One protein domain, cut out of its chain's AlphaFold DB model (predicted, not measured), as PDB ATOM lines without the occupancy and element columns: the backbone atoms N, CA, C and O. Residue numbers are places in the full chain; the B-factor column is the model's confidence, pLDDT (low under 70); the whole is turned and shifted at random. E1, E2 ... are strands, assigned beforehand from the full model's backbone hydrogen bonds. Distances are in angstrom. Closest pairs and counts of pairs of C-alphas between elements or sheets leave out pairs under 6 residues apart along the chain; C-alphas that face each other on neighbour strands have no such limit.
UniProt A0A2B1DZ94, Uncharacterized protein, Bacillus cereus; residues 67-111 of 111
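AT A GLANCE: This is residues 67 to 111 of the 111 residues of an uncharacterized protein of Bacillus cereus (UniProt A0A2B1DZ94). This is a small compact head with little regular structure, in which one two-stranded hairpin, E1 and E2, lies along one edge and the loop of residues 67 to 86 lies over one side of it, and a tail, of which residues 104 to 111 stick out and make the length. The printed part has 45 residues with two named strands, E1 then E2, antiparallel, and no named helix; the class is all strand, with 8 residues in named elements. The whole is loose, with a radius of gyration of the C-alphas of 13.1 A and spans of 46 by 17 by 15 A.

HOW THE PARTS SIT: E1, residues 87 to 90, and E2, residues 97 to 100, form a hairpin with a short link of 6 residues. They are antiparallel neighbours, with 154 degrees between their directions. C-alphas 90 and 97 face each other at 4.3 A. N 98 and O 89, 2.7 A apart, and N 87 and O 100, 3.0 A apart, are within hydrogen-bond range.

IN THESE COORDINATES: E1 measures 10.5 A from C-alpha 87 at (197.880, 136.892, 187.158) to C-alpha 90. E2 measures 9.8 A and ends with C-alpha 100 at (201.598, 133.347, 187.241). Residues 67 to 86 hold no named element.

THE WHOLE: The farthest C-alphas, of Ser 95 and Glu 111, the chain's last residue, are 46.6 A apart. Without residues 104 to 111, which stand free, the body spans 25 by 17 by 12 A. The printed part has no cut. Its mean pLDDT is 72.8; residues 80 to 86 and 104 to 111 are under 70.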
ATOM      1  N   THR A  67     205.087 138.656 179.158       77.00
ATOM      2  CA  THR A  67     203.863 137.914 178.844       77.00
ATOM      3  C   THR A  67     204.101 136.399 178.862       77.00
ATOM      4  O   THR A  67     204.941 135.851 178.144       77.00
ATOM      5  N   VAL A  68     203.302 135.670 179.645       74.88
ATOM      6  CA  VAL A  68     203.323 134.203 179.714       74.88
ATOM      7  C   VAL A  68     202.658 133.610 178.473       74.88
ATOM      8  O   VAL A  68     201.438 133.622 178.323       74.88
ATOM      9  N   SER A  69     203.465 133.035 177.586       78.00
ATOM     10  CA  SER A  69     203.016 132.486 176.299       78.00
ATOM     11  C   SER A  69     202.740 130.979 176.303       78.00
ATOM     12  O   SER A  69     202.229 130.435 175.323       78.00
ATOM     13  N   PHE A  70     203.014 130.278 177.406       80.44
ATOM     14  CA  PHE A  70     202.786 128.836 177.515       80.44
ATOM     15  C   PHE A  70     202.170 128.423 178.855       80.44
ATOM     16  O   PHE A  70     202.392 129.030 179.899       80.44
ATOM     17  N   CYS A  71     201.421 127.324 178.835       82.62
ATOM     18  CA  CYS A  71     200.926 126.667 180.033       82.62
ATOM     19  C   CYS A  71     202.081 125.939 180.752       82.62
ATOM     20  O   CYS A  71     202.607 124.970 180.196       82.62
ATOM     21  N   PRO A  72     202.437 126.286 182.004       77.44
ATOM     22  CA  PRO A  72     203.494 125.595 182.744       77.44
ATOM     23  C   PRO A  72     203.153 124.135 183.076       77.44
ATOM     24  O   PRO A  72     204.049 123.344 183.354       77.44
ATOM     25  N   ARG A  73     201.869 123.752 183.051       82.12
ATOM     26  CA  ARG A  73     201.434 122.377 183.339       82.12
ATOM     27  C   ARG A  73     201.540 121.450 182.131       82.12
ATOM     28  O   ARG A  73     202.048 120.343 182.270       82.12
ATOM     29  N   CYS A  74     200.986 121.848 180.986       83.69
ATOM     30  CA  CYS A  74     200.859 120.971 179.813       83.69
ATOM     31  C   CYS A  74     201.699 121.409 178.606       83.69
ATOM     32  O   CYS A  74     201.775 120.669 177.633       83.69
ATOM     33  N   GLY A  75     202.332 122.584 178.657       78.38
ATOM     34  CA  GLY A  75     203.160 123.111 177.572       78.38
ATOM     35  C   GLY A  75     202.383 123.701 176.393       78.38
ATOM     36  O   GLY A  75     203.017 124.164 175.451       78.38
ATOM     37  N   ALA A  76     201.043 123.713 176.433       83.25
ATOM     38  CA  ALA A  76     200.225 124.339 175.394       83.25
ATOM     39  C   ALA A  76     200.592 125.820 175.223       83.25
ATOM     40  O   ALA A  76     200.779 126.524 176.219       83.25
ATOM     41  N   ASN A  77     200.673 126.290 173.977       77.94
ATOM     42  CA  ASN A  77     200.866 127.706 173.684       77.94
ATOM     43  C   ASN A  77     199.550 128.447 173.973       77.94
ATOM     44  O   ASN A  77     198.548 128.231 173.303       77.94
ATOM     45  N   ILE A  78     199.545 129.291 175.001       77.31
ATOM     46  CA  ILE A  78     198.353 130.019 175.471       77.31
ATOM     47  C   ILE A  78     198.275 131.443 174.917       77.31
ATOM     48  O   ILE A  78     197.338 132.172 175.247       77.31
ATOM     49  N   ARG A  79     199.227 131.840 174.062       70.31
ATOM     50  CA  ARG A  79     199.265 133.173 173.454       70.31
ATOM     51  C   ARG A  79     198.007 133.475 172.652       70.31
ATOM     52  O   ARG A  79     197.493 134.583 172.745       70.31
ATOM     53  N   GLU A  80     197.481 132.494 171.917       63.91
ATOM     54  CA  GLU A  80     196.300 132.669 171.051       63.91
ATOM     55  C   GLU A  80     195.060 133.188 171.798       63.91
ATOM     56  O   GLU A  80     194.125 133.691 171.179       63.91
ATOM     57  N   TYR A  81     195.062 133.103 173.129       63.00
ATOM     58  CA  TYR A  81     193.954 133.514 173.975       63.00
ATOM     59  C   TYR A  81     194.179 134.876 174.651       63.00
ATOM     60  O   TYR A  81     193.283 135.346 175.345       63.00
ATOM     61  N   GLY A  82     195.331 135.534 174.446       61.03
ATOM     62  CA  GLY A  82     195.623 136.862 175.018       61.03
ATOM     63  C   GLY A  82     195.702 136.863 176.548       61.03
ATOM     64  O   GLY A  82     195.438 137.866 177.200       61.03
ATOM     65  N   ILE A  83     196.008 135.705 177.123       60.56
ATOM     66  CA  ILE A  83     195.848 135.404 178.546       60.56
ATOM     67  C   ILE A  83     197.116 135.742 179.375       60.56
ATOM     68  O   ILE A  83     197.092 135.770 180.604       60.56
ATOM     69  N   GLY A  84     198.237 136.019 178.710       58.34
ATOM     70  CA  GLY A  84     199.574 135.993 179.303       58.34
ATOM     71  C   GLY A  84     200.041 137.217 180.097       58.34
ATOM     72  O   GLY A  84     201.180 137.191 180.539       58.34
ATOM     73  N   GLN A  85     199.241 138.264 180.320       62.16
ATOM     74  CA  GLN A  85     199.698 139.523 180.960       62.16
ATOM     75  C   GLN A  85     199.999 139.425 182.482       62.16
ATOM     76  O   GLN A  85     200.013 140.428 183.191       62.16
ATOM     77  N   GLY A  86     200.236 138.219 183.006       61.00
ATOM     78  CA  GLY A  86     200.388 137.945 184.437       61.00
ATOM     79  C   GLY A  86     199.047 137.785 185.169       61.00
ATOM     80  O   GLY A  86     197.989 138.181 184.684       61.00
ATOM     81  N   GLY A  87     199.076 137.157 186.350       71.44
ATOM     82  CA  GLY A  87     197.880 136.892 187.158       71.44
ATOM     83  C   GLY A  87     197.297 135.487 186.975       71.44
ATOM     84  O   GLY A  87     198.029 134.527 186.738       71.44
ATOM     85  N   SER A  88     195.979 135.351 187.163       79.75
ATOM     86  CA  SER A  88     195.275 134.061 187.148       79.75
ATOM     87  C   SER A  88     194.588 133.811 185.811       79.75
ATOM     88  O   SER A  88     193.791 134.637 185.368       79.75
ATOM     89  N   PHE A  89     194.815 132.640 185.218       81.38
ATOM     90  CA  PHE A  89     194.203 132.268 183.952       81.38
ATOM     91  C   PHE A  89     193.977 130.774 183.740       81.38
ATOM     92  O   PHE A  89     194.685 129.945 184.299       81.38
ATOM     93  N   ASP A  90     193.039 130.423 182.861       84.25
ATOM     94  CA  ASP A  90     192.720 129.030 182.547       84.25
ATOM     95  C   ASP A  90     193.399 128.564 181.256       84.25
ATOM     96  O   ASP A  90     193.281 129.175 180.193       84.25
ATOM     97  N   CYS A  91     194.097 127.430 181.326       84.00
ATOM     98  CA  CYS A  91     194.618 126.773 180.136       84.00
ATOM     99  C   CYS A  91     193.492 126.041 179.395       84.00
ATOM    100  O   CYS A  91     192.921 125.087 179.924       84.00
ATOM    101  N   TYR A  92     193.240 126.426 178.144       84.12
ATOM    102  CA  TYR A  92     192.218 125.811 177.289       84.12
ATOM    103  C   TYR A  92     192.450 124.310 177.029       84.12
ATOM    104  O   TYR A  92     191.488 123.559 176.901       84.12
ATOM    105  N   GLU A  93     193.709 123.859 176.987       86.56
ATOM    106  CA  GLU A  93     194.057 122.469 176.668       86.56
ATOM    107  C   GLU A  93     193.830 121.532 177.863       86.56
ATOM    108  O   GLU A  93     193.190 120.491 177.753       86.56
ATOM    109  N   CYS A  94     194.342 121.902 179.042       89.56
ATOM    110  CA  CYS A  94     194.311 121.034 180.225       89.56
ATOM    111  C   CYS A  94     193.296 121.460 181.294       89.56
ATOM    112  O   CYS A  94     193.257 120.853 182.366       89.56
ATOM    113  N   SER A  95     192.505 122.505 181.019       88.31
ATOM    114  CA  SER A  95     191.466 123.059 181.905       88.31
ATOM    115  C   SER A  95     191.959 123.399 183.319       88.31
ATOM    116  O   SER A  95     191.192 123.378 184.278       88.31
ATOM    117  N   THR A  96     193.259 123.651 183.475       87.56
ATOM    118  CA  THR A  96     193.861 124.024 184.758       87.56
ATOM    119  C   THR A  96     193.965 125.536 184.857       87.56
ATOM    120  O   THR A  96     194.477 126.166 183.930       87.56
ATOM    121  N   THR A  97     193.559 126.077 186.003       88.06
ATOM    122  CA  THR A  97     193.838 127.457 186.400       88.06
ATOM    123  C   THR A  97     195.296 127.589 186.835       88.06
ATOM    124  O   THR A  97     195.791 126.812 187.654       88.06
ATOM    125  N   ILE A  98     195.992 128.558 186.261       83.69
ATOM    126  CA  ILE A  98     197.390 128.895 186.504       83.69
ATOM    127  C   ILE A  98     197.427 130.273 187.139       83.69
ATOM    128  O   ILE A  98     196.812 131.202 186.631       83.69
ATOM    129  N   GLU A  99     198.186 130.396 188.218       83.50
ATOM    130  CA  GLU A  99     198.540 131.674 188.822       83.50
ATOM    131  C   GLU A  99     200.010 131.949 188.497       83.50
ATOM    132  O   GLU A  99     200.896 131.188 188.896       83.50
ATOM    133  N   ALA A 100     200.265 132.984 187.697       75.75
ATOM    134  CA  ALA A 100     201.598 133.347 187.241       75.75
ATOM    135  C   ALA A 100     202.029 134.698 187.822       75.75
ATOM    136  O   ALA A 100     201.344 135.710 187.664       75.75
ATOM    137  N   HIS A 101     203.209 134.707 188.443       76.12
ATOM    138  CA  HIS A 101     203.895 135.914 188.889       76.12
ATOM    139  C   HIS A 101     205.093 136.163 187.977       76.12
ATOM    140  O   HIS A 101     206.003 135.337 187.904       76.12
ATOM    141  N   VAL A 102     205.069 137.291 187.278       72.44
ATOM    142  CA  VAL A 102     206.121 137.703 186.352       72.44
ATOM    143  C   VAL A 102     206.977 138.753 187.050       72.44
ATOM    144  O   VAL A 102     206.451 139.732 187.575       72.44
ATOM    145  N   TYR A 103     208.288 138.533 187.071       70.88
ATOM    146  CA  TYR A 103     209.261 139.498 187.568       70.88
ATOM    147  C   TYR A 103     210.046 140.035 186.377       70.88
ATOM    148  O   TYR A 103     210.866 139.313 185.813       70.88
ATOM    149  N   ILE A 104     209.795 141.286 186.012       68.69
ATOM    150  CA  ILE A 104     210.600 142.009 185.027       68.69
ATOM    151  C   ILE A 104     211.706 142.699 185.824       68.69
ATOM    152  O   ILE A 104     211.421 143.389 186.802       68.69
ATOM    153  N   HIS A 105     212.969 142.411 185.505       66.50
ATOM    154  CA  HIS A 105     214.065 143.219 186.033       66.50
ATOM    155  C   HIS A 105     214.071 144.497 185.206       66.50
ATOM    156  O   HIS A 105     214.341 144.424 184.009       66.50
ATOM    157  N   ASP A 106     213.732 145.628 185.823       58.25
ATOM    158  CA  ASP A 106     214.045 146.924 185.233       58.25
ATOM    159  C   ASP A 106     215.574 146.959 185.110       58.25
ATOM    160  O   ASP A 106     216.282 146.941 186.121       58.25
ATOM    161  N   GLU A 107     216.102 146.904 183.886       54.91
ATOM    162  CA  GLU A 107     217.470 147.357 183.663       54.91
ATOM    163  C   GLU A 107     217.444 148.848 184.008       54.91
ATOM    164  O   GLU A 107     216.881 149.652 183.267       54.91
ATOM    165  N   GLU A 108     217.933 149.198 185.204       48.09
ATOM    166  CA  GLU A 108     218.204 150.588 185.551       48.09
ATOM    167  C   GLU A 108     219.086 151.145 184.429       48.09
ATOM    168  O   GLU A 108     220.184 150.637 184.195       48.09
ATOM    169  N   ASP A 109     218.567 152.136 183.697       48.88
ATOM    170  CA  ASP A 109     219.347 152.955 182.778       48.88
ATOM    171  C   ASP A 109     220.549 153.504 183.568       48.88
ATOM    172  O   ASP A 109     220.415 154.456 184.341       48.88
ATOM    173  N   ASP A 110     221.714 152.870 183.419       45.94
ATOM    174  CA  ASP A 110     222.994 153.415 183.863       45.94
ATOM    175  C   ASP A 110     223.245 154.706 183.050       45.94
ATOM    176  O   ASP A 110     223.765 154.659 181.931       45.94
ATOM    177  N   GLU A 111     222.807 155.850 183.598       42.16
ATOM    178  CA  GLU A 111     223.143 157.218 183.148       42.16
ATOM    179  C   GLU A 111     224.660 157.458 183.030       42.16
ATOM    180  O   GLU A 111     225.423 157.120 183.970       42.16
TER     181      GLU A 111